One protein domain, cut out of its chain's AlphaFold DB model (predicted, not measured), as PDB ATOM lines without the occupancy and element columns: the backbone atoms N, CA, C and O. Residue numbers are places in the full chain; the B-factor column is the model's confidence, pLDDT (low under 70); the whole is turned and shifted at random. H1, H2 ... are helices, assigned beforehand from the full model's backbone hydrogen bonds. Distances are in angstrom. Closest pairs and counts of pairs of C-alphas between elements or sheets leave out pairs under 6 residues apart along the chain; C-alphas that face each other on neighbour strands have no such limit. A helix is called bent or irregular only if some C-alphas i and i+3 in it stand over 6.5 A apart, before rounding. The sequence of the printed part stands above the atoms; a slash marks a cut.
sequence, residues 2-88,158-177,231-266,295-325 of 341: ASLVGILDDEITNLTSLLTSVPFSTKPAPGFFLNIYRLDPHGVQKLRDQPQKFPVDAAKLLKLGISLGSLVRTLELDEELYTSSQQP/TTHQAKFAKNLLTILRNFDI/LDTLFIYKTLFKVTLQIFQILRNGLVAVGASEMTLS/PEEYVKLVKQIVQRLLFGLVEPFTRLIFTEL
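AT A GLANCE: This is residues 2 to 88, 158 to 177, 231 to 266 and 295 to 325 of the 341 residues of an uncharacterized protein of Diutina rugosa (UniProt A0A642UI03). Helices H1, H3, H4 and H6a stand round the long H5 in an up-and-down bundle, each helix running against the one before it in the chain. Short H2 lies across one end of H5, beside H6b, and residues 83 to 88 stick out. The printed part has 174 residues with six named helices, H1 to H6, and no named strand: all helix. It is elongated, spanning 55 by 31 by 31 A, yet compact, with a radius of gyration of the C-alphas of 17.7 A.

HOW THE PARTS SIT: H1, residues 2 to 21, touches the hub H5, residues 233 to 266, opposite ways at 22 degrees, a shallow tilt; the closest C-alphas, Val 5 and Arg 252, are 5.9 A apart. H2, residues 41 to 49, touches residues 233 to 234 of H5 alone, about perpendicular at 83 degrees (closest C-alphas Arg 48 and Thr 233, 5.4 A). H3, residues 58 to 85, touches residues 233 to 247 of H5 alone, closest at the C-alphas of Gly 65 and Leu 240, 5.3 A. H4, residues 158 to 174, touches H3, closest at the C-alphas of Leu 75 and Phe 164, 6.7 A. H6, residues 295 to 325, was assigned as one helix by its hydrogen bonds but is bent, C-alphas 312 and 315 being 7.0 A apart; its arms are H6a, residues 295 to 312, and H6b, residues 315 to 325. H6a touches H4, closest at the C-alphas of Leu 169 and Ile 305, 5.8 A. Each O i to N i+4 pair is within hydrogen-bond range except in H2, with 2 of 5, beside 5 of 6 O i to N i+3 pairs.

IN THESE COORDINATES: H1 begins at C-alpha 2 (-1.807, -13.615, -16.963). H3 measures 40.4 A and H5 49.4 A. H6b ends at C-alpha 325 (31.978, -1.426, -10.923).

THE WHOLE: Cuts leave C-alpha gaps of 22.1 A from 88 to 158, 19.9 A from 177 to 231 and 13.9 A from 266 to 295. The link H1 to H2 is long. Residues 51 to 52, 84 to 88, 158 and 261 to 266 have pLDDT under 70.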
ATOM      1  N   ALA A   2      -2.730 -12.693 -17.652       70.06
ATOM      2  CA  ALA A   2      -1.807 -13.615 -16.963       70.06
ATOM      3  C   ALA A   2      -0.316 -13.434 -17.328       70.06
ATOM      4  O   ALA A   2       0.525 -13.360 -16.443       70.06
ATOM      5  N   SER A   3       0.004 -13.256 -18.617       85.25
ATOM      6  CA  SER A   3       1.384 -12.989 -19.059       85.25
ATOM      7  C   SER A   3       1.967 -11.684 -18.492       85.25
ATOM      8  O   SER A   3       3.139 -11.654 -18.143       85.25
ATOM      9  N   LEU A   4       1.167 -10.620 -18.351       88.38
ATOM     10  CA  LEU A   4       1.646  -9.342 -17.808       88.38
ATOM     11  C   LEU A   4       1.808  -9.386 -16.284       88.38
ATOM     12  O   LEU A   4       2.696  -8.731 -15.750       88.38
ATOM     13  N   VAL A   5       0.971 -10.167 -15.594       90.50
ATOM     14  CA  VAL A   5       1.138 -10.439 -14.159       90.50
ATOM     15  C   VAL A   5       2.439 -11.203 -13.915       90.50
ATOM     16  O   VAL A   5       3.203 -10.788 -13.054       90.50
ATOM     17  N   GLY A   6       2.735 -12.229 -14.725       89.62
ATOM     18  CA  GLY A   6       4.011 -12.950 -14.660       89.62
ATOM     19  C   GLY A   6       5.221 -12.035 -14.875       89.62
ATOM     20  O   GLY A   6       6.135 -12.043 -14.065       89.62
ATOM     21  N   ILE A   7       5.170 -11.155 -15.886       91.19
ATOM     22  CA  ILE A   7       6.219 -10.142 -16.102       91.19
ATOM     23  C   ILE A   7       6.397  -9.264 -14.856       91.19
ATOM     24  O   ILE A   7       7.517  -9.018 -14.433       91.19
ATOM     25  N   LEU A   8       5.312  -8.785 -14.243       92.56
ATOM     26  CA  LEU A   8       5.414  -7.977 -13.026       92.56
ATOM     27  C   LEU A   8       5.988  -8.760 -11.840       92.56
ATOM     28  O   LEU A   8       6.738  -8.177 -11.067       92.56
ATOM     29  N   ASP A   9       5.657 -10.043 -11.689       94.19
ATOM     30  CA  ASP A   9       6.219 -10.903 -10.640       94.19
ATOM     31  C   ASP A   9       7.738 -11.072 -10.801       94.19
ATOM     32  O   ASP A   9       8.492 -10.918  -9.831       94.19
ATOM     33  N   ASP A  10       8.194 -11.293 -12.035       92.94
ATOM     34  CA  ASP A  10       9.617 -11.359 -12.368       92.94
ATOM     35  C   ASP A  10      10.307 -10.020 -12.068       92.94
ATOM     36  O   ASP A  10      11.331  -9.979 -11.385       92.94
ATOM     37  N   GLU A  11       9.717  -8.896 -12.486       93.38
ATOM     38  CA  GLU A  11      10.308  -7.571 -12.271       93.38
ATOM     39  C   GLU A  11      10.305  -7.129 -10.803       93.38
ATOM     40  O   GLU A  11      11.253  -6.492 -10.340       93.38
ATOM     41  N   ILE A  12       9.280  -7.495 -10.027       95.62
ATOM     42  CA  ILE A  12       9.254  -7.304  -8.570       95.62
ATOM     43  C   ILE A  12      10.412  -8.073  -7.932       95.62
ATOM     44  O   ILE A  12      11.112  -7.532  -7.069       95.62
ATOM     45  N   THR A  13      10.645  -9.311  -8.369       94.44
ATOM     46  CA  THR A  13      11.739 -10.153  -7.872       94.44
ATOM     47  C   THR A  13      13.099  -9.565  -8.245       94.44
ATOM     48  O   THR A  13      13.958  -9.404  -7.374       94.44
ATOM     49  N   ASN A  14      13.274  -9.152  -9.501       92.19
ATOM     50  CA  ASN A  14      14.499  -8.530 -10.003       92.19
ATOM     51  C   ASN A  14      14.824  -7.237  -9.254       92.19
ATOM     52  O   ASN A  14      15.945  -7.055  -8.780       92.19
ATOM     53  N   LEU A  15      13.840  -6.352  -9.088       93.25
ATOM     54  CA  LEU A  15      14.025  -5.081  -8.397       93.25
ATOM     55  C   LEU A  15      14.277  -5.275  -6.895       93.25
ATOM     56  O   LEU A  15      15.073  -4.548  -6.298       93.25
ATOM     57  N   THR A  16      13.657  -6.288  -6.283       93.56
ATOM     58  CA  THR A  16      13.946  -6.681  -4.897       93.56
ATOM     59  C   THR A  16      15.379  -7.200  -4.762       93.56
ATOM     60  O   THR A  16      16.092  -6.791  -3.845       93.56
ATOM     61  N   SER A  17      15.834  -8.047  -5.688       91.12
ATOM     62  CA  SER A  17      17.218  -8.534  -5.734       91.12
ATOM     63  C   SER A  17      18.216  -7.389  -5.943       91.12
ATOM     64  O   SER A  17      19.229  -7.300  -5.250       91.12
ATOM     65  N   LEU A  18      17.903  -6.430  -6.816       92.12
ATOM     66  CA  LEU A  18      18.712  -5.227  -7.016       92.12
ATOM     67  C   LEU A  18      18.834  -4.408  -5.719       92.12
ATOM     68  O   LEU A  18      19.930  -4.015  -5.322       92.12
ATOM     69  N   LEU A  19      17.717  -4.195  -5.018       91.81
ATOM     70  CA  LEU A  19      17.682  -3.450  -3.757       91.81
ATOM     71  C   LEU A  19      18.446  -4.135  -2.613       91.81
ATOM     72  O   LEU A  19      18.913  -3.441  -1.706       91.81
ATOM     73  N   THR A  20      18.561  -5.466  -2.628       90.38
ATOM     74  CA  THR A  20      19.282  -6.241  -1.602       90.38
ATOM     75  C   THR A  20      20.744  -6.508  -1.949       90.38
ATOM     76  O   THR A  20      21.540  -6.735  -1.038       90.38
ATOM     77  N   SER A  21      21.111  -6.478  -3.230       91.19
ATOM     78  CA  SER A  21      22.476  -6.731  -3.707       91.19
ATOM     79  C   SER A  21      23.338  -5.476  -3.824       91.19
ATOM     80  O   SER A  21      24.559  -5.567  -3.708       91.19
ATOM     81  N   VAL A  22      22.737  -4.297  -4.011       90.19
ATOM     82  CA  VAL A  22      23.480  -3.033  -4.105       90.19
ATOM     83  C   VAL A  22      23.672  -2.409  -2.713       90.19
ATOM     84  O   VAL A  22      22.689  -2.083  -2.037       90.19
ATOM     85  N   PRO A  23      24.920  -2.190  -2.252       89.44
ATOM     86  CA  PRO A  23      25.195  -1.534  -0.978       89.44
ATOM     87  C   PRO A  23      24.978  -0.018  -1.088       89.44
ATOM     88  O   PRO A  23      25.914   0.762  -1.220       89.44
ATOM     89  N   PHE A  24      23.726   0.430  -0.978       86.12
ATOM     90  CA  PHE A  24      23.361   1.860  -0.917       86.12
ATOM     91  C   PHE A  24      23.792   2.566   0.390       86.12
ATOM     92  O   PHE A  24      23.241   3.600   0.760       86.12
ATOM     93  N   SER A  25      24.665   1.952   1.181       82.25
ATOM     94  CA  SER A  25      25.157   2.457   2.458       82.25
ATOM     95  C   SER A  25      26.575   1.934   2.672       82.25
ATOM     96  O   SER A  25      27.030   1.049   1.957       82.25
ATOM     97  N   THR A  26      27.252   2.416   3.710       77.31
ATOM     98  CA  THR A  26      28.603   1.970   4.081       77.31
ATOM     99  C   THR A  26      28.659   0.514   4.544       77.31
ATOM    100  O   THR A  26      29.740  -0.049   4.701       77.31
ATOM    101  N   LYS A  27      27.502  -0.112   4.780       80.31
ATOM    102  CA  LYS A  27      27.401  -1.524   5.149       80.31
ATOM    103  C   LYS A  27      27.390  -2.407   3.899       80.31
ATOM    104  O   LYS A  27      26.704  -2.068   2.932       80.31
ATOM    105  N   PRO A  28      28.068  -3.567   3.934       79.81
ATOM    106  CA  PRO A  28      28.023  -4.517   2.836       79.81
ATOM    107  C   PRO A  28      26.595  -5.007   2.602       79.81
ATOM    108  O   PRO A  28      25.848  -5.281   3.544       79.81
ATOM    109  N   ALA A  29      26.237  -5.131   1.327       83.31
ATOM    110  CA  ALA A  29      24.995  -5.760   0.926       83.31
ATOM    111  C   ALA A  29      25.053  -7.271   1.226       83.31
ATOM    112  O   ALA A  29      26.117  -7.889   1.082       83.31
ATOM    113  N   PRO A  30      23.935  -7.875   1.666       81.38
ATOM    114  CA  PRO A  30      23.861  -9.312   1.911       81.38
ATOM    115  C   PRO A  30      23.812 -10.140   0.616       81.38
ATOM    116  O   PRO A  30      24.164 -11.315   0.649       81.38
ATOM    117  N   GLY A  31      23.361  -9.555  -0.500       81.56
ATOM    118  CA  GLY A  31      23.156 -10.259  -1.768       81.56
ATOM    119  C   GLY A  31      24.311 -10.137  -2.766       81.56
ATOM    120  O   GLY A  31      25.192  -9.288  -2.634       81.56
ATOM    121  N   PHE A  32      24.250 -10.968  -3.808       85.69
ATOM    122  CA  PHE A  32      25.109 -10.878  -4.988       85.69
ATOM    123  C   PHE A  32      24.374 -10.138  -6.104       85.69
ATOM    124  O   PHE A  32      23.244 -10.476  -6.457       85.69
ATOM    125  N   PHE A  33      25.021  -9.132  -6.677       87.31
ATOM    126  CA  PHE A  33      24.545  -8.429  -7.857       87.31
ATOM    127  C   PHE A  33      24.599  -9.366  -9.067       87.31
ATOM    128  O   PHE A  33      25.579 -10.091  -9.265       87.31
ATOM    129  N   LEU A  34      23.508  -9.391  -9.840       83.81
ATOM    130  CA  LEU A  34      23.288 -10.340 -10.944       83.81
ATOM    131  C   LEU A  34      23.480 -11.815 -10.533       83.81
ATOM    132  O   LEU A  34      23.816 -12.651 -11.364       83.81
ATOM    133  N   ASN A  35      23.281 -12.135  -9.248       82.12
ATOM    134  CA  ASN A  35      23.483 -13.459  -8.644       82.12
ATOM    135  C   ASN A  35      24.919 -14.013  -8.708       82.12
ATOM    136  O   ASN A  35      25.135 -15.162  -8.332       82.12
ATOM    137  N   ILE A  36      25.899 -13.222  -9.156       83.69
ATOM    138  CA  ILE A  36      27.268 -13.704  -9.410       83.69
ATOM    139  C   ILE A  36      28.351 -12.837  -8.775       83.69
ATOM    140  O   ILE A  36      29.423 -13.341  -8.458       83.69
ATOM    141  N   TYR A  37      28.094 -11.543  -8.572       83.69
ATOM    142  CA  TYR A  37      29.139 -10.593  -8.213       83.69
ATOM    143  C   TYR A  37      28.824  -9.881  -6.902       83.69
ATOM    144  O   TYR A  37      27.714  -9.399  -6.693       83.69
ATOM    145  N   ARG A  38      29.799  -9.784  -5.996       86.38
ATOM    146  CA  ARG A  38      29.629  -9.038  -4.745       86.38
ATOM    147  C   ARG A  38      30.180  -7.630  -4.919       86.38
ATOM    148  O   ARG A  38      31.383  -7.456  -5.060       86.38
ATOM    149  N   LEU A  39      29.294  -6.640  -4.884       87.50
ATOM    150  CA  LEU A  39      29.680  -5.240  -5.033       87.50
ATOM    151  C   LEU A  39      30.439  -4.746  -3.797       87.50
ATOM    152  O   LEU A  39      29.975  -4.913  -2.665       87.50
ATOM    153  N   ASP A  40      31.578  -4.098  -4.032       85.19
ATOM    154  CA  ASP A  40      32.326  -3.393  -2.997       85.19
ATOM    155  C   ASP A  40      31.584  -2.106  -2.575       85.19
ATOM    156  O   ASP A  40      31.305  -1.250  -3.425       85.19
ATOM    157  N   PRO A  41      31.269  -1.920  -1.275       85.56
ATOM    158  CA  PRO A  41      30.597  -0.717  -0.788       85.56
ATOM    159  C   PRO A  41      31.357   0.575  -1.091       85.56
ATOM    160  O   PRO A  41      30.731   1.599  -1.360       85.56
ATOM    161  N   HIS A  42      32.695   0.549  -1.080       85.06
ATOM    162  CA  HIS A  42      33.489   1.743  -1.369       85.06
ATOM    163  C   HIS A  42      33.429   2.120  -2.852       85.06
ATOM    164  O   HIS A  42      33.290   3.302  -3.170       85.06
ATOM    165  N   GLY A  43      33.481   1.136  -3.752       83.44
ATOM    166  CA  GLY A  43      33.242   1.330  -5.182       83.44
ATOM    167  C   GLY A  43      31.874   1.955  -5.463       83.44
ATOM    168  O   GLY A  43      31.794   2.976  -6.144       83.44
ATOM    169  N   VAL A  44      30.808   1.417  -4.861       84.69
ATOM    170  CA  VAL A  44      29.450   1.969  -5.010       84.69
ATOM    171  C   VAL A  44      29.368   3.395  -4.477       84.69
ATOM    172  O   VAL A  44      28.768   4.247  -5.126       84.69
ATOM    173  N   GLN A  45      30.018   3.697  -3.350       85.00
ATOM    174  CA  GLN A  45      30.006   5.039  -2.771       85.00
ATOM    175  C   GLN A  45      30.608   6.099  -3.706       85.00
ATOM    176  O   GLN A  45      30.135   7.232  -3.695       85.00
ATOM    177  N   LYS A  46      31.578   5.744  -4.562       82.62
ATOM    178  CA  LYS A  46      32.156   6.665  -5.563       82.62
ATOM    179  C   LYS A  46      31.156   7.095  -6.639       82.62
ATOM    180  O   LYS A  46      31.328   8.156  -7.233       82.62
ATOM    181  N   LEU A  47      30.086   6.326  -6.868       80.31
ATOM    182  CA  LEU A  47      29.001   6.732  -7.771       80.31
ATOM    183  C   LEU A  47      28.225   7.940  -7.237       80.31
ATOM    184  O   LEU A  47      27.607   8.661  -8.020       80.31
ATOM    185  N   ARG A  48      28.289   8.199  -5.923       78.00
ATOM    186  CA  ARG A  48      27.738   9.419  -5.325       78.00
ATOM    187  C   ARG A  48      28.350  10.674  -5.946       78.00
ATOM    188  O   ARG A  48      27.637  11.638  -6.209       78.00
ATOM    189  N   ASP A  49      29.649  10.625  -6.220       73.06
ATOM    190  CA  ASP A  49      30.436  11.766  -6.686       73.06
ATOM    191  C   ASP A  49      30.384  11.932  -8.216       73.06
ATOM    192  O   ASP A  49      30.958  12.870  -8.765       73.06
ATOM    193  N   GLN A  50      29.682  11.036  -8.924       73.00
ATOM    194  CA  GLN A  50      29.587  11.016 -10.388       73.00
ATOM    195  C   GLN A  50      28.125  11.009 -10.877       73.00
ATOM    196  O   GLN A  50      27.716  10.110 -11.617       73.00
ATOM    197  N   PRO A  51      27.315  12.026 -10.513       66.25
ATOM    198  CA  PRO A  51      25.886  12.074 -10.836       66.25
ATOM    199  C   PRO A  51      25.599  12.092 -12.346       66.25
ATOM    200  O   PRO A  51      24.541  11.645 -12.773       66.25
ATOM    201  N   GLN A  52      26.550  12.560 -13.162       68.81
ATOM    202  CA  GLN A  52      26.397  12.704 -14.614       68.81
ATOM    203  C   GLN A  52      26.404  11.376 -15.384       68.81
ATOM    204  O   GLN A  52      26.084  11.361 -16.570       68.81
ATOM    205  N   LYS A  53      26.776  10.261 -14.743       74.81
ATOM    206  CA  LYS A  53      26.829   8.952 -15.410       74.81
ATOM    207  C   LYS A  53      25.457   8.303 -15.590       74.81
ATOM    208  O   LYS A  53      25.326   7.348 -16.349       74.81
ATOM    209  N   PHE A  54      24.432   8.814 -14.910       80.00
ATOM    210  CA  PHE A  54      23.057   8.381 -15.111       80.00
ATOM    211  C   PHE A  54      22.367   9.276 -16.153       80.00
ATOM    212  O   PHE A  54      22.555  10.491 -16.119       80.00
ATOM    213  N   PRO A  55      21.534   8.729 -17.061       79.94
ATOM    214  CA  PRO A  55      20.920   9.512 -18.142       79.94
ATOM    215  C   PRO A  55      19.912  10.571 -17.668       79.94
ATOM    216  O   PRO A  55      19.458  11.390 -18.465       79.94
ATOM    217  N   VAL A  56      19.533  10.553 -16.389       82.06
ATOM    218  CA  VAL A  56      18.580  11.488 -15.787       82.06
ATOM    219  C   VAL A  56      19.243  12.205 -14.617       82.06
ATOM    220  O   VAL A  56      19.770  11.569 -13.709       82.06
ATOM    221  N   ASP A  57      19.174  13.533 -14.614       84.00
ATOM    222  CA  ASP A  57      19.756  14.344 -13.547       84.00
ATOM    223  C   ASP A  57      19.161  14.026 -12.161       84.00
ATOM    224  O   ASP A  57      17.961  13.768 -12.013       84.00
ATOM    225  N   ALA A  58      20.000  14.107 -11.128       83.94
ATOM    226  CA  ALA A  58      19.642  13.803  -9.747       83.94
ATOM    227  C   ALA A  58      18.470  14.651  -9.235       83.94
ATOM    228  O   ALA A  58      17.586  14.132  -8.548       83.94
ATOM    229  N   ALA A  59      18.409  15.940  -9.595       84.81
ATOM    230  CA  ALA A  59      17.308  16.806  -9.186       84.81
ATOM    231  C   ALA A  59      16.004  16.416  -9.898       84.81
ATOM    232  O   ALA A  59      14.932  16.422  -9.284       84.81
ATOM    233  N   LYS A  60      16.086  16.017 -11.177       87.50
ATOM    234  CA  LYS A  60      14.938  15.490 -11.935       87.50
ATOM    235  C   LYS A  60      14.440  14.173 -11.326       87.50
ATOM    236  O   LYS A  60      13.234  14.018 -11.143       87.50
ATOM    237  N   LEU A  61      15.342  13.272 -10.928       89.00
ATOM    238  CA  LEU A  61      15.002  12.012 -10.256       89.00
ATOM    239  C   LEU A  61      14.398  12.209  -8.866       89.00
ATOM    240  O   LEU A  61      13.454  11.507  -8.511       89.00
ATOM    241  N   LEU A  62      14.888  13.177  -8.090       90.31
ATOM    242  CA  LEU A  62      14.300  13.506  -6.794       90.31
ATOM    243  C   LEU A  62      12.867  14.027  -6.960       90.31
ATOM    244  O   LEU A  62      11.951  13.539  -6.301       90.31
ATOM    245  N   LYS A  63      12.652  14.978  -7.879       89.38
ATOM    246  CA  LYS A  63      11.315  15.505  -8.201       89.38
ATOM    247  C   LYS A  63      10.377  14.403  -8.702       89.38
ATOM    248  O   LYS A  63       9.203  14.386  -8.323       89.38
ATOM    249  N   LEU A  64      10.894  13.467  -9.499       91.88
ATOM    250  CA  LEU A  64      10.154  12.283  -9.923       91.88
ATOM    251  C   LEU A  64       9.769  11.424  -8.716       91.88
ATOM    252  O   LEU A  64       8.593  11.131  -8.544       91.88
ATOM    253  N   GLY A  65      10.725  11.074  -7.852       90.19
ATOM    254  CA  GLY A  65      10.477  10.279  -6.646       90.19
ATOM    255  C   GLY A  65       9.422  10.906  -5.731       90.19
ATOM    256  O   GLY A  65       8.523  10.207  -5.269       90.19
ATOM    257  N   ILE A  66       9.465  12.230  -5.542       89.50
ATOM    258  CA  ILE A  66       8.449  12.980  -4.785       89.50
ATOM    259  C   ILE A  66       7.079  12.889  -5.469       89.50
ATOM    260  O   ILE A  66       6.079  12.615  -4.807       89.50
ATOM    261  N   SER A  67       7.025  13.082  -6.788       91.12
ATOM    262  CA  SER A  67       5.776  13.022  -7.561       91.12
ATOM    263  C   SER A  67       5.147  11.625  -7.517       91.12
ATOM    264  O   SER A  67       3.941  11.493  -7.316       91.12
ATOM    265  N   LEU A  68       5.965  10.577  -7.649       94.00
ATOM    266  CA  LEU A  68       5.538   9.183  -7.553       94.00
ATOM    267  C   LEU A  68       5.060   8.834  -6.139       94.00
ATOM    268  O   LEU A  68       3.990   8.250  -5.985       94.00
ATOM    269  N   GLY A  69       5.802   9.238  -5.105       90.75
ATOM    270  CA  GLY A  69       5.402   9.027  -3.712       90.75
ATOM    271  C   GLY A  69       4.101   9.752  -3.359       90.75
ATOM    272  O   GLY A  69       3.231   9.182  -2.705       90.75
ATOM    273  N   SER A  70       3.918  10.983  -3.850       91.25
ATOM    274  CA  SER A  70       2.655  11.711  -3.699       91.25
ATOM    275  C   SER A  70       1.500  10.976  -4.371       91.25
ATOM    276  O   SER A  70       0.419  10.907  -3.795       91.25
ATOM    277  N   LEU A  71       1.718  10.424  -5.569       93.88
ATOM    278  CA  LEU A  71       0.689   9.681  -6.290       93.88
ATOM    279  C   LEU A  71       0.271   8.410  -5.539       93.88
ATOM    280  O   LEU A  71      -0.923   8.138  -5.431       93.88
ATOM    281  N   VAL A  72       1.236   7.653  -5.011       93.00
ATOM    282  CA  VAL A  72       0.966   6.465  -4.186       93.00
ATOM    283  C   VAL A  72       0.149   6.845  -2.951       93.00
ATOM    284  O   VAL A  72      -0.879   6.232  -2.690       93.00
ATOM    285  N   ARG A  73       0.528   7.919  -2.252       90.75
ATOM    286  CA  ARG A  73      -0.214   8.401  -1.079       90.75
ATOM    287  C   ARG A  73      -1.641   8.831  -1.414       90.75
ATOM    288  O   ARG A  73      -2.552   8.608  -0.627       90.75
ATOM    289  N   THR A  74      -1.850   9.461  -2.571       89.19
ATOM    290  CA  THR A  74      -3.200   9.806  -3.039       89.19
ATOM    291  C   THR A  74      -4.042   8.555  -3.276       89.19
ATOM    292  O   THR A  74      -5.212   8.561  -2.916       89.19
ATOM    293  N   LEU A  75      -3.462   7.484  -3.830       90.12
ATOM    294  CA  LEU A  75      -4.176   6.216  -3.979       90.12
ATOM    295  C   LEU A  75      -4.547   5.615  -2.616       90.12
ATOM    296  O   LEU A  75      -5.695   5.232  -2.432       90.12
ATOM    297  N   GLU A  76      -3.615   5.582  -1.660       88.44
ATOM    298  CA  GLU A  76      -3.867   5.063  -0.304       88.44
ATOM    299  C   GLU A  76      -5.002   5.828   0.402       88.44
ATOM    300  O   GLU A  76      -5.893   5.217   0.989       88.44
ATOM    301  N   LEU A  77      -5.018   7.161   0.292       86.12
ATOM    302  CA  LEU A  77      -6.092   7.996   0.842       86.12
ATOM    303  C   LEU A  77      -7.435   7.764   0.133       86.12
ATOM    304  O   LEU A  77      -8.471   7.700   0.793       86.12
ATOM    305  N   ASP A  78      -7.432   7.624  -1.197       84.38
ATOM    306  CA  ASP A  78      -8.640   7.302  -1.964       84.38
ATOM    307  C   ASP A  78      -9.206   5.923  -1.537       84.38
ATOM    308  O   ASP A  78     -10.422   5.775  -1.379       84.38
ATOM    309  N   GLU A  79      -8.345   4.929  -1.278       83.88
ATOM    310  CA  GLU A  79      -8.732   3.603  -0.768       83.88
ATOM    311  C   GLU A  79      -9.273   3.653   0.678       83.88
ATOM    312  O   GLU A  79     -10.281   3.007   0.997       83.88
ATOM    313  N   GLU A  80      -8.667   4.454   1.557       83.94
ATOM    314  CA  GLU A  80      -9.129   4.659   2.938       83.94
ATOM    315  C   GLU A  80     -10.507   5.342   2.992       83.94
ATOM    316  O   GLU A  80     -11.401   4.927   3.741       83.94
ATOM    317  N   LEU A  81     -10.727   6.353   2.149       80.44
ATOM    318  CA  LEU A  81     -12.023   7.024   2.022       80.44
ATOM    319  C   LEU A  81     -13.107   6.074   1.508       80.44
ATOM    320  O   LEU A  81     -14.243   6.099   1.997       80.44
ATOM    321  N   TYR A  82     -12.762   5.209   0.553       73.75
ATOM    322  CA  TYR A  82     -13.685   4.218   0.011       73.75
ATOM    323  C   TYR A  82     -14.101   3.184   1.066       73.75
ATOM    324  O   TYR A  82     -15.292   2.921   1.253       73.75
ATOM    325  N   THR A  83     -13.137   2.630   1.800       73.81
ATOM    326  CA  THR A  83     -13.407   1.646   2.863       73.81
ATOM    327  C   THR A  83     -14.198   2.249   4.028       73.81
ATOM    328  O   THR A  83     -15.126   1.613   4.536       73.81
ATOM    329  N   SER A  84     -13.911   3.499   4.398       69.19
ATOM    330  CA  SER A  84     -14.630   4.228   5.451       69.19
ATOM    331  C   SER A  84     -16.075   4.560   5.061       69.19
ATOM    332  O   SER A  84     -16.989   4.427   5.877       69.19
ATOM    333  N   SER A  85     -16.319   4.900   3.792       61.62
ATOM    334  CA  SER A  85     -17.662   5.199   3.268       61.62
ATOM    335  C   SER A  85     -18.593   3.975   3.218       61.62
ATOM    336  O   SER A  85     -19.811   4.138   3.166       61.62
ATOM    337  N   GLN A  86     -18.060   2.749   3.295       58.97
ATOM    338  CA  GLN A  86     -18.865   1.520   3.381       58.97
ATOM    339  C   GLN A  86     -19.290   1.136   4.811       58.97
ATOM    340  O   GLN A  86     -20.204   0.325   4.986       58.97
ATOM    341  N   GLN A  87     -18.667   1.694   5.856       52.94
ATOM    342  CA  GLN A  87     -19.021   1.366   7.242       52.94
ATOM    343  C   GLN A  87     -20.405   1.861   7.712       52.94
ATOM    344  O   GLN A  87     -21.077   1.091   8.411       52.94
ATOM    345  N   PRO A  88     -20.918   3.053   7.336       51.62
ATOM    346  CA  PRO A  88     -22.212   3.511   7.851       51.62
ATOM    347  C   PRO A  88     -23.415   2.691   7.351       51.62
ATOM    348  O   PRO A  88     -24.476   2.737   7.969       51.62
ATOM    349  N   THR A 158     -12.169  -0.598  -9.771       60.53
ATOM    350  CA  THR A 158     -11.482  -0.416 -11.058       60.53
ATOM    351  C   THR A 158     -11.289   1.064 -11.408       60.53
ATOM    352  O   THR A 158     -10.321   1.410 -12.085       60.53
ATOM    353  N   THR A 159     -12.139   1.961 -10.898       70.19
ATOM    354  CA  THR A 159     -12.115   3.392 -11.245       70.19
ATOM    355  C   THR A 159     -10.931   4.133 -10.607       70.19
ATOM    356  O   THR A 159     -10.238   4.898 -11.284       70.19
ATOM    357  N   HIS A 160     -10.620   3.874  -9.331       80.25
ATOM    358  CA  HIS A 160      -9.468   4.505  -8.663       80.25
ATOM    359  C   HIS A 160      -8.125   3.959  -9.180       80.25
ATOM    360  O   HIS A 160      -7.184   4.728  -9.390       80.25
ATOM    361  N   GLN A 161      -8.050   2.661  -9.494       84.12
ATOM    362  CA  GLN A 161      -6.860   2.045 -10.099       84.12
ATOM    363  C   GLN A 161      -6.595   2.564 -11.522       84.12
ATOM    364  O   GLN A 161      -5.457   2.882 -11.876       84.12
ATOM    365  N   ALA A 162      -7.648   2.732 -12.324       85.69
ATOM    366  CA  ALA A 162      -7.578   3.361 -13.640       85.69
ATOM    367  C   ALA A 162      -7.060   4.809 -13.567       85.69
ATOM    368  O   ALA A 162      -6.189   5.207 -14.351       85.69
ATOM    369  N   LYS A 163      -7.552   5.593 -12.598       87.94
ATOM    370  CA  LYS A 163      -7.096   6.967 -12.332       87.94
ATOM    371  C   LYS A 163      -5.622   7.004 -11.919       87.94
ATOM    372  O   LYS A 163      -4.862   7.803 -12.465       87.94
ATOM    373  N   PHE A 164      -5.199   6.109 -11.023       92.31
ATOM    374  CA  PHE A 164      -3.796   5.967 -10.625       92.31
ATOM    375  C   PHE A 164      -2.890   5.684 -11.825       92.31
ATOM    376  O   PHE A 164      -1.925   6.415 -12.043       92.31
ATOM    377  N   ALA A 165      -3.224   4.690 -12.653       92.69
ATOM    378  CA  ALA A 165      -2.413   4.327 -13.812       92.69
ATOM    379  C   ALA A 165      -2.311   5.474 -14.840       92.69
ATOM    380  O   ALA A 165      -1.229   5.752 -15.361       92.69
ATOM    381  N   LYS A 166      -3.407   6.202 -15.100       92.19
ATOM    382  CA  LYS A 166      -3.401   7.377 -15.994       92.19
ATOM    383  C   LYS A 166      -2.499   8.495 -15.468       92.19
ATOM    384  O   LYS A 166      -1.689   9.047 -16.221       92.19
ATOM    385  N   ASN A 167      -2.605   8.804 -14.179       92.69
ATOM    386  CA  ASN A 167      -1.773   9.819 -13.536       92.69
ATOM    387  C   ASN A 167      -0.299   9.399 -13.519       92.69
ATOM    388  O   ASN A 167       0.567  10.207 -13.848       92.69
ATOM    389  N   LEU A 168      -0.016   8.127 -13.233       95.75
ATOM    390  CA  LEU A 168       1.331   7.567 -13.265       95.75
ATOM    391  C   LEU A 168       1.964   7.724 -14.648       95.75
ATOM    392  O   LEU A 168       3.065   8.257 -14.766       95.75
ATOM    393  N   LEU A 169       1.257   7.329 -15.710       94.06
ATOM    394  CA  LEU A 169       1.764   7.497 -17.068       94.06
ATOM    395  C   LEU A 169       2.010   8.972 -17.415       94.06
ATOM    396  O   LEU A 169       2.996   9.286 -18.081       94.06
ATOM    397  N   THR A 170       1.135   9.872 -16.966       92.44
ATOM    398  CA  THR A 170       1.280  11.316 -17.191       92.44
ATOM    399  C   THR A 170       2.536  11.857 -16.511       92.44
ATOM    400  O   THR A 170       3.323  12.543 -17.156       92.44
ATOM    401  N   ILE A 171       2.785  11.478 -15.253       92.31
ATOM    402  CA  ILE A 171       4.025  11.819 -14.545       92.31
ATOM    403  C   ILE A 171       5.231  11.287 -15.328       92.31
ATOM    404  O   ILE A 171       6.125  12.054 -15.666       92.31
ATOM    405  N   LEU A 172       5.245  10.007 -15.707       93.62
ATOM    406  CA  LEU A 172       6.377   9.425 -16.440       93.62
ATOM    407  C   LEU A 172       6.641  10.114 -17.786       93.62
ATOM    408  O   LEU A 172       7.796  10.232 -18.192       93.62
ATOM    409  N   ARG A 173       5.595  10.590 -18.473       91.75
ATOM    410  CA  ARG A 173       5.727  11.380 -19.706       91.75
ATOM    411  C   ARG A 173       6.301  12.767 -19.441       91.75
ATOM    412  O   ARG A 173       7.228  13.149 -20.134       91.75
ATOM    413  N   ASN A 174       5.808  13.473 -18.426       89.81
ATOM    414  CA  ASN A 174       6.280  14.817 -18.076       89.81
ATOM    415  C   ASN A 174       7.748  14.837 -17.625       89.81
ATOM    416  O   ASN A 174       8.412  15.864 -17.712       89.81
ATOM    417  N   PHE A 175       8.248  13.705 -17.129       88.25
ATOM    418  CA  PHE A 175       9.646  13.524 -16.749       88.25
ATOM    419  C   PHE A 175      10.496  12.846 -17.846       88.25
ATOM    420  O   PHE A 175      11.658  12.539 -17.591       88.25
ATOM    421  N   ASP A 176       9.961  12.632 -19.054       86.38
ATOM    422  CA  ASP A 176      10.636  11.978 -20.194       86.38
ATOM    423  C   ASP A 176      11.237  10.600 -19.867       86.38
ATOM    424  O   ASP A 176      12.281  10.203 -20.383       86.38
ATOM    425  N   ILE A 177      10.593   9.845 -18.978       88.88
ATOM    426  CA  ILE A 177      11.107   8.551 -18.532       88.88
ATOM    427  C   ILE A 177      10.800   7.479 -19.581       88.88
ATOM    428  O   ILE A 177       9.641   7.284 -19.974       88.88
ATOM    429  N   LEU A 231      23.057  16.592  -3.316       72.31
ATOM    430  CA  LEU A 231      22.086  15.525  -3.497       72.31
ATOM    431  C   LEU A 231      22.819  14.188  -3.408       72.31
ATOM    432  O   LEU A 231      23.686  13.885  -4.224       72.31
ATOM    433  N   ASP A 232      22.477  13.387  -2.402       84.12
ATOM    434  CA  ASP A 232      22.967  12.019  -2.310       84.12
ATOM    435  C   ASP A 232      22.254  11.177  -3.376       84.12
ATOM    436  O   ASP A 232      21.127  10.711  -3.196       84.12
ATOM    437  N   THR A 233      22.906  11.030  -4.526       85.56
ATOM    438  CA  THR A 233      22.381  10.295  -5.678       85.56
ATOM    439  C   THR A 233      22.099   8.836  -5.359       85.56
ATOM    440  O   THR A 233      21.072   8.319  -5.790       85.56
ATOM    441  N   LEU A 234      22.924   8.184  -4.535       87.94
ATOM    442  CA  LEU A 234      22.682   6.803  -4.106       87.94
ATOM    443  C   LEU A 234      21.425   6.696  -3.249       87.94
ATOM    444  O   LEU A 234      20.619   5.779  -3.437       87.94
ATOM    445  N   PHE A 235      21.222   7.649  -2.340       89.00
ATOM    446  CA  PHE A 235      19.990   7.723  -1.563       89.00
ATOM    447  C   PHE A 235      18.760   7.963  -2.450       89.00
ATOM    448  O   PHE A 235      17.720   7.325  -2.244       89.00
ATOM    449  N   ILE A 236      18.880   8.832  -3.460       90.06
ATOM    450  CA  ILE A 236      17.814   9.091  -4.438       90.06
ATOM    451  C   ILE A 236      17.476   7.811  -5.204       90.06
ATOM    452  O   ILE A 236      16.306   7.437  -5.234       90.06
ATOM    453  N   TYR A 237      18.467   7.092  -5.744       91.00
ATOM    454  CA  TYR A 237      18.240   5.829  -6.456       91.00
ATOM    455  C   TYR A 237      17.556   4.791  -5.569       91.00
ATOM    456  O   TYR A 237      16.541   4.216  -5.959       91.00
ATOM    457  N   LYS A 238      18.052   4.594  -4.341       92.75
ATOM    458  CA  LYS A 238      17.452   3.656  -3.384       92.75
ATOM    459  C   LYS A 238      15.984   3.978  -3.123       92.75
ATOM    460  O   LYS A 238      15.137   3.086  -3.129       92.75
ATOM    461  N   THR A 239      15.692   5.247  -2.853       92.06
ATOM    462  CA  THR A 239      14.331   5.706  -2.551       92.06
ATOM    463  C   THR A 239      13.431   5.555  -3.770       92.06
ATOM    464  O   THR A 239      12.330   5.021  -3.653       92.06
ATOM    465  N   LEU A 240      13.923   5.937  -4.948       94.38
ATOM    466  CA  LEU A 240      13.205   5.800  -6.206       94.38
ATOM    467  C   LEU A 240      12.855   4.339  -6.496       94.38
ATOM    468  O   LEU A 240      11.699   4.046  -6.777       94.38
ATOM    469  N   PHE A 241      13.800   3.405  -6.355       95.75
ATOM    470  CA  PHE A 241      13.535   1.984  -6.588       95.75
ATOM    471  C   PHE A 241      12.581   1.366  -5.573       95.75
ATOM    472  O   PHE A 241      11.785   0.509  -5.947       95.75
ATOM    473  N   LYS A 242      12.583   1.825  -4.317       95.81
ATOM    474  CA  LYS A 242      11.558   1.416  -3.345       95.81
ATOM    475  C   LYS A 242      10.158   1.859  -3.767       95.81
ATOM    476  O   LYS A 242       9.228   1.063  -3.692       95.81
ATOM    477  N   VAL A 243      10.016   3.099  -4.235       95.56
ATOM    478  CA  VAL A 243       8.729   3.604  -4.737       95.56
ATOM    479  C   VAL A 243       8.320   2.863  -6.014       95.56
ATOM    480  O   VAL A 243       7.173   2.447  -6.132       95.56
ATOM    481  N   THR A 244       9.248   2.613  -6.942       95.94
ATOM    482  CA  THR A 244       8.991   1.815  -8.154       95.94
ATOM    483  C   THR A 244       8.539   0.392  -7.818       95.94
ATOM    484  O   THR A 244       7.596  -0.104  -8.429       95.94
ATOM    485  N   LEU A 245       9.150  -0.247  -6.817       96.94
ATOM    486  CA  LEU A 245       8.741  -1.569  -6.338       96.94
ATOM    487  C   LEU A 245       7.301  -1.553  -5.812       96.94
ATOM    488  O   LEU A 245       6.500  -2.408  -6.185       96.94
ATOM    489  N   GLN A 246       6.954  -0.552  -4.998       96.50
ATOM    490  CA  GLN A 246       5.588  -0.378  -4.501       96.50
ATOM    491  C   GLN A 246       4.596  -0.156  -5.655       96.50
ATOM    492  O   GLN A 246       3.520  -0.750  -5.674       96.50
ATOM    493  N   ILE A 247       4.973   0.634  -6.665       96.56
ATOM    494  CA  ILE A 247       4.169   0.836  -7.876       96.56
ATOM    495  C   ILE A 247       3.940  -0.490  -8.612       96.56
ATOM    496  O   ILE A 247       2.803  -0.781  -8.976       96.56
ATOM    497  N   PHE A 248       4.969  -1.316  -8.816       96.69
ATOM    498  CA  PHE A 248       4.800  -2.623  -9.462       96.69
ATOM    499  C   PHE A 248       3.836  -3.527  -8.689       96.69
ATOM    500  O   PHE A 248       2.974  -4.156  -9.304       96.69
ATOM    501  N   GLN A 249       3.905  -3.531  -7.355       95.56
ATOM    502  CA  GLN A 249       2.967  -4.273  -6.507       95.56
ATOM    503  C   GLN A 249       1.523  -3.767  -6.658       95.56
ATOM    504  O   GLN A 249       0.605  -4.572  -6.819       95.56
ATOM    505  N   ILE A 250       1.314  -2.445  -6.679       93.81
ATOM    506  CA  ILE A 250      -0.006  -1.832  -6.907       93.81
ATOM    507  C   ILE A 250      -0.561  -2.238  -8.278       93.81
ATOM    508  O   ILE A 250      -1.699  -2.699  -8.381       93.81
ATOM    509  N   LEU A 251       0.245  -2.118  -9.338       93.94
ATOM    510  CA  LEU A 251      -0.168  -2.459 -10.704       93.94
ATOM    511  C   LEU A 251      -0.502  -3.948 -10.843       93.94
ATOM    512  O   LEU A 251      -1.502  -4.299 -11.474       93.94
ATOM    513  N   ARG A 252       0.299  -4.818 -10.218       94.12
ATOM    514  CA  ARG A 252       0.058  -6.263 -10.161       94.12
ATOM    515  C   ARG A 252      -1.283  -6.567  -9.499       94.12
ATOM    516  O   ARG A 252      -2.100  -7.280 -10.079       94.12
ATOM    517  N   ASN A 253      -1.528  -6.003  -8.318       90.88
ATOM    518  CA  ASN A 253      -2.771  -6.214  -7.579       90.88
ATOM    519  C   ASN A 253      -3.983  -5.710  -8.371       90.88
ATOM    520  O   ASN A 253      -5.011  -6.387  -8.416       90.88
ATOM    521  N   GLY A 254      -3.842  -4.579  -9.068       88.00
ATOM    522  CA  GLY A 254      -4.889  -4.070  -9.948       88.00
ATOM    523  C   GLY A 254      -5.193  -4.997 -11.127       88.00
ATOM    524  O   GLY A 254      -6.356  -5.275 -11.408       88.00
ATOM    525  N   LEU A 255      -4.173  -5.557 -11.787       88.19
ATOM    526  CA  LEU A 255      -4.382  -6.527 -12.871       88.19
ATOM    527  C   LEU A 255      -5.068  -7.814 -12.398       88.19
ATOM    528  O   LEU A 255      -5.919  -8.347 -13.110       88.19
ATOM    529  N   VAL A 256      -4.723  -8.309 -11.206       87.81
ATOM    530  CA  VAL A 256      -5.376  -9.487 -10.612       87.81
ATOM    531  C   VAL A 256      -6.849  -9.197 -10.306       87.81
ATOM    532  O   VAL A 256      -7.707 -10.023 -10.613       87.81
ATOM    533  N   ALA A 257      -7.161  -8.015  -9.765       83.81
ATOM    534  CA  ALA A 257      -8.535  -7.607  -9.468       83.81
ATOM    535  C   ALA A 257      -9.407  -7.478 -10.733       83.81
ATOM    536  O   ALA A 257     -10.564  -7.912 -10.741       83.81
ATOM    537  N   VAL A 258      -8.846  -6.934 -11.819       82.25
ATOM    538  CA  VAL A 258      -9.524  -6.853 -13.124       82.25
ATOM    539  C   VAL A 258      -9.770  -8.253 -13.695       82.25
ATOM    540  O   VAL A 258     -10.898  -8.562 -14.077       82.25
ATOM    541  N   GLY A 259      -8.764  -9.136 -13.674       76.94
ATOM    542  CA  GLY A 259      -8.906 -10.510 -14.173       76.94
ATOM    543  C   GLY A 259      -9.935 -11.345 -13.398       76.94
ATOM    544  O   GLY A 259     -10.682 -12.120 -13.993       76.94
ATOM    545  N   ALA A 260     -10.037 -11.156 -12.079       73.81
ATOM    546  CA  ALA A 260     -11.055 -11.817 -11.261       73.81
ATOM    547  C   ALA A 260     -12.488 -11.359 -11.606       73.81
ATOM    548  O   ALA A 260     -13.429 -12.146 -11.494       73.81
ATOM    549  N   SER A 261     -12.652 -10.110 -12.051       68.50
ATOM    550  CA  SER A 261     -13.955  -9.536 -12.414       68.50
ATOM    551  C   SER A 261     -14.468 -10.020 -13.781       68.50
ATOM    552  O   SER A 261     -15.675 -10.144 -13.969       68.50
ATOM    553  N   GLU A 262     -13.587 -10.352 -14.730       63.47
ATOM    554  CA  GLU A 262     -13.993 -10.965 -16.010       63.47
ATOM    555  C   GLU A 262     -14.462 -12.419 -15.841       63.47
ATOM    556  O   GLU A 262     -15.402 -12.870 -16.506       63.47
ATOM    557  N   MET A 263     -13.838 -13.156 -14.918       57.84
ATOM    558  CA  MET A 263     -14.158 -14.563 -14.666       57.84
ATOM    559  C   MET A 263     -15.533 -14.744 -14.005       57.84
ATOM    560  O   MET A 263     -16.202 -15.749 -14.242       57.84
ATOM    561  N   THR A 264     -15.988 -13.768 -13.212       56.88
ATOM    562  CA  THR A 264     -17.339 -13.765 -12.629       56.88
ATOM    563  C   THR A 264     -18.411 -13.373 -13.646       56.88
ATOM    564  O   THR A 264     -19.485 -13.969 -13.630       56.88
ATOM    565  N   LEU A 265     -18.112 -12.452 -14.572       52.78
ATOM    566  CA  LEU A 265     -19.044 -12.010 -15.619       52.78
ATOM    567  C   LEU A 265     -19.257 -13.068 -16.716       52.78
ATOM    568  O   LEU A 265     -20.354 -13.223 -17.246       52.78
ATOM    569  N   SER A 266     -18.219 -13.848 -17.027       42.75
ATOM    570  CA  SER A 266     -18.304 -14.928 -18.022       42.75
ATOM    571  C   SER A 266     -19.142 -16.116 -17.528       42.75
ATOM    572  O   SER A 266     -19.695 -16.865 -18.330       42.75
ATOM    573  N   PRO A 295     -10.957  -3.065 -19.794       81.69
ATOM    574  CA  PRO A 295      -9.903  -3.951 -19.294       81.69
ATOM    575  C   PRO A 295      -8.692  -4.037 -20.237       81.69
ATOM    576  O   PRO A 295      -7.543  -4.014 -19.791       81.69
ATOM    577  N   GLU A 296      -8.919  -4.058 -21.551       85.25
ATOM    578  CA  GLU A 296      -7.864  -4.100 -22.568       85.25
ATOM    579  C   GLU A 296      -7.050  -2.805 -22.615       85.25
ATOM    580  O   GLU A 296      -5.822  -2.842 -22.743       85.25
ATOM    581  N   GLU A 297      -7.712  -1.651 -22.513       88.12
ATOM    582  CA  GLU A 297      -7.037  -0.355 -22.459       88.12
ATOM    583  C   GLU A 297      -6.207  -0.221 -21.180       88.12
ATOM    584  O   GLU A 297      -5.073   0.259 -21.234       88.12
ATOM    585  N   TYR A 298      -6.725  -0.706 -20.048       89.38
ATOM    586  CA  TYR A 298      -5.988  -0.749 -18.789       89.38
ATOM    587  C   TYR A 298      -4.733  -1.620 -18.908       89.38
ATOM    588  O   TYR A 298      -3.643  -1.187 -18.541       89.38
ATOM    589  N   VAL A 299      -4.827  -2.806 -19.515       90.06
ATOM    590  CA  VAL A 299      -3.659  -3.673 -19.754       90.06
ATOM    591  C   VAL A 299      -2.613  -2.987 -20.640       90.06
ATOM    592  O   VAL A 299      -1.419  -3.046 -20.335       90.06
ATOM    593  N   LYS A 300      -3.028  -2.308 -21.720       91.44
ATOM    594  CA  LYS A 300      -2.111  -1.537 -22.583       91.44
ATOM    595  C   LYS A 300      -1.427  -0.409 -21.811       91.44
ATOM    596  O   LYS A 300      -0.222  -0.203 -21.964       91.44
ATOM    597  N   LEU A 301      -2.186   0.289 -20.967       92.94
ATOM    598  CA  LEU A 301      -1.698   1.370 -20.120       92.94
ATOM    599  C   LEU A 301      -0.637   0.867 -19.134       92.94
ATOM    600  O   LEU A 301       0.461   1.421 -19.081       92.94
ATOM    601  N   VAL A 302      -0.924  -0.222 -18.415       93.31
ATOM    602  CA  VAL A 302       0.023  -0.845 -17.479       93.31
ATOM    603  C   VAL A 302       1.282  -1.307 -18.207       93.31
ATOM    604  O   VAL A 302       2.385  -1.006 -17.756       93.31
ATOM    605  N   LYS A 303       1.151  -1.953 -19.372       93.50
ATOM    606  CA  LYS A 303       2.310  -2.362 -20.180       93.50
ATOM    607  C   LYS A 303       3.208  -1.173 -20.531       93.50
ATOM    608  O   LYS A 303       4.426  -1.272 -20.405       93.50
ATOM    609  N   GLN A 304       2.622  -0.044 -20.935       94.31
ATOM    610  CA  GLN A 304       3.383   1.163 -21.257       94.31
ATOM    611  C   GLN A 304       4.113   1.735 -20.032       94.31
ATOM    612  O   GLN A 304       5.255   2.178 -20.147       94.31
ATOM    613  N   ILE A 305       3.465   1.732 -18.866       95.50
ATOM    614  CA  ILE A 305       4.056   2.186 -17.602       95.50
ATOM    615  C   ILE A 305       5.247   1.306 -17.216       95.50
ATOM    616  O   ILE A 305       6.324   1.833 -16.944       95.50
ATOM    617  N   VAL A 306       5.067  -0.019 -17.242       94.56
ATOM    618  CA  VAL A 306       6.121  -0.990 -16.920       94.56
ATOM    619  C   VAL A 306       7.322  -0.788 -17.837       94.56
ATOM    620  O   VAL A 306       8.427  -0.585 -17.347       94.56
ATOM    621  N   GLN A 307       7.108  -0.723 -19.155       93.75
ATOM    622  CA  GLN A 307       8.191  -0.485 -20.113       93.75
ATOM    623  C   GLN A 307       8.949   0.816 -19.824       93.75
ATOM    624  O   GLN A 307      10.175   0.823 -19.819       93.75
ATOM    625  N   ARG A 308       8.242   1.916 -19.538       94.06
ATOM    626  CA  ARG A 308       8.893   3.198 -19.231       94.06
ATOM    627  C   ARG A 308       9.737   3.135 -17.964       94.06
ATOM    628  O   ARG A 308      10.840   3.667 -17.962       94.06
ATOM    629  N   LEU A 309       9.240   2.498 -16.908       94.81
ATOM    630  CA  LEU A 309       9.980   2.353 -15.652       94.81
ATOM    631  C   LEU A 309      11.218   1.463 -15.825       94.81
ATOM    632  O   LEU A 309      12.287   1.812 -15.323       94.81
ATOM    633  N   LEU A 310      11.104   0.367 -16.579       92.75
ATOM    634  CA  LEU A 310      12.228  -0.530 -16.847       92.75
ATOM    635  C   LEU A 310      13.309   0.157 -17.687       92.75
ATOM    636  O   LEU A 310      14.429   0.330 -17.210       92.75
ATOM    637  N   PHE A 311      12.964   0.631 -18.886       91.62
ATOM    638  CA  PHE A 311      13.927   1.240 -19.810       91.62
ATOM    639  C   PHE A 311      14.408   2.622 -19.360       91.62
ATOM    640  O   PHE A 311      15.483   3.067 -19.748       91.62
ATOM    641  N   GLY A 312      13.605   3.331 -18.567       90.12
ATOM    642  CA  GLY A 312      13.912   4.688 -18.129       90.12
ATOM    643  C   GLY A 312      14.665   4.774 -16.808       90.12
ATOM    644  O   GLY A 312      15.355   5.766 -16.597       90.12
ATOM    645  N   LEU A 313      14.533   3.781 -15.919       92.75
ATOM    646  CA  LEU A 313      15.113   3.836 -14.572       92.75
ATOM    647  C   LEU A 313      15.919   2.588 -14.219       92.75
ATOM    648  O   LEU A 313      17.085   2.705 -13.848       92.75
ATOM    649  N   VAL A 314      15.302   1.406 -14.312       92.75
ATOM    650  CA  VAL A 314      15.901   0.161 -13.807       92.75
ATOM    651  C   VAL A 314      17.091  -0.264 -14.663       92.75
ATOM    652  O   VAL A 314      18.189  -0.435 -14.141       92.75
ATOM    653  N   GLU A 315      16.913  -0.384 -15.979       91.75
ATOM    654  CA  GLU A 315      17.977  -0.833 -16.879       91.75
ATOM    655  C   GLU A 315      19.171   0.134 -16.920       91.75
ATOM    656  O   GLU A 315      20.300  -0.337 -16.758       91.75
ATOM    657  N   PRO A 316      18.987   1.466 -17.057       91.44
ATOM    658  CA  PRO A 316      20.115   2.391 -17.023       91.44
ATOM    659  C   PRO A 316      20.924   2.305 -15.729       91.44
ATOM    660  O   PRO A 316      22.144   2.446 -15.756       91.44
ATOM    661  N   PHE A 317      20.267   2.036 -14.598       92.12
ATOM    662  CA  PHE A 317      20.956   1.910 -13.320       92.12
ATOM    663  C   PHE A 317      21.730   0.602 -13.230       92.12
ATOM    664  O   PHE A 317      22.899   0.606 -12.863       92.12
ATOM    665  N   THR A 318      21.109  -0.515 -13.608       92.06
ATOM    666  CA  THR A 318      21.789  -1.813 -13.658       92.06
ATOM    667  C   THR A 318      23.008  -1.750 -14.576       92.06
ATOM    668  O   THR A 318      24.079  -2.231 -14.207       92.06
ATOM    669  N   ARG A 319      22.876  -1.096 -15.738       91.44
ATOM    670  CA  ARG A 319      23.979  -0.878 -16.679       91.44
ATOM    671  C   ARG A 319      25.079  -0.005 -16.079       91.44
ATOM    672  O   ARG A 319      26.243  -0.360 -16.198       91.44
ATOM    673  N   LEU A 320      24.719   1.078 -15.389       90.75
ATOM    674  CA  LEU A 320      25.673   1.931 -14.679       90.75
ATOM    675  C   LEU A 320      26.496   1.124 -13.664       90.75
ATOM    676  O   LEU A 320      27.720   1.193 -13.682       90.75
ATOM    677  N   ILE A 321      25.836   0.338 -12.807       90.69
ATOM    678  CA  ILE A 321      26.513  -0.509 -11.813       90.69
ATOM    679  C   ILE A 321      27.433  -1.525 -12.497       90.69
ATOM    680  O   ILE A 321      28.568  -1.718 -12.066       90.69
ATOM    681  N   PHE A 322      26.957  -2.164 -13.566       90.81
ATOM    682  CA  PHE A 322      27.731  -3.158 -14.295       90.81
ATOM    683  C   PHE A 322      28.997  -2.557 -14.918       90.81
ATOM    684  O   PHE A 322      30.096  -3.016 -14.616       90.81
ATOM    685  N   THR A 323      28.861  -1.510 -15.730       88.94
ATOM    686  CA  THR A 323      29.986  -0.915 -16.463       88.94
ATOM    687  C   THR A 323      30.988  -0.237 -15.532       88.94
ATOM    688  O   THR A 323      32.195  -0.341 -15.734       88.94
ATOM    689  N   GLU A 324      30.522   0.446 -14.485       87.75
ATOM    690  CA  GLU A 324      31.422   1.219 -13.624       87.75
ATOM    691  C   GLU A 324      32.098   0.397 -12.538       87.75
ATOM    692  O   GLU A 324      33.196   0.741 -12.114       87.75
ATOM    693  N   LEU A 325      31.457  -0.670 -12.060       87.88
ATOM    694  CA  LEU A 325      31.978  -1.426 -10.923       87.88
ATOM    695  C   LEU A 325      32.407  -2.826 -11.327       87.88
ATOM    696  O   LEU A 325      33.529  -3.224 -11.038       87.88
TER     697      LEU A 325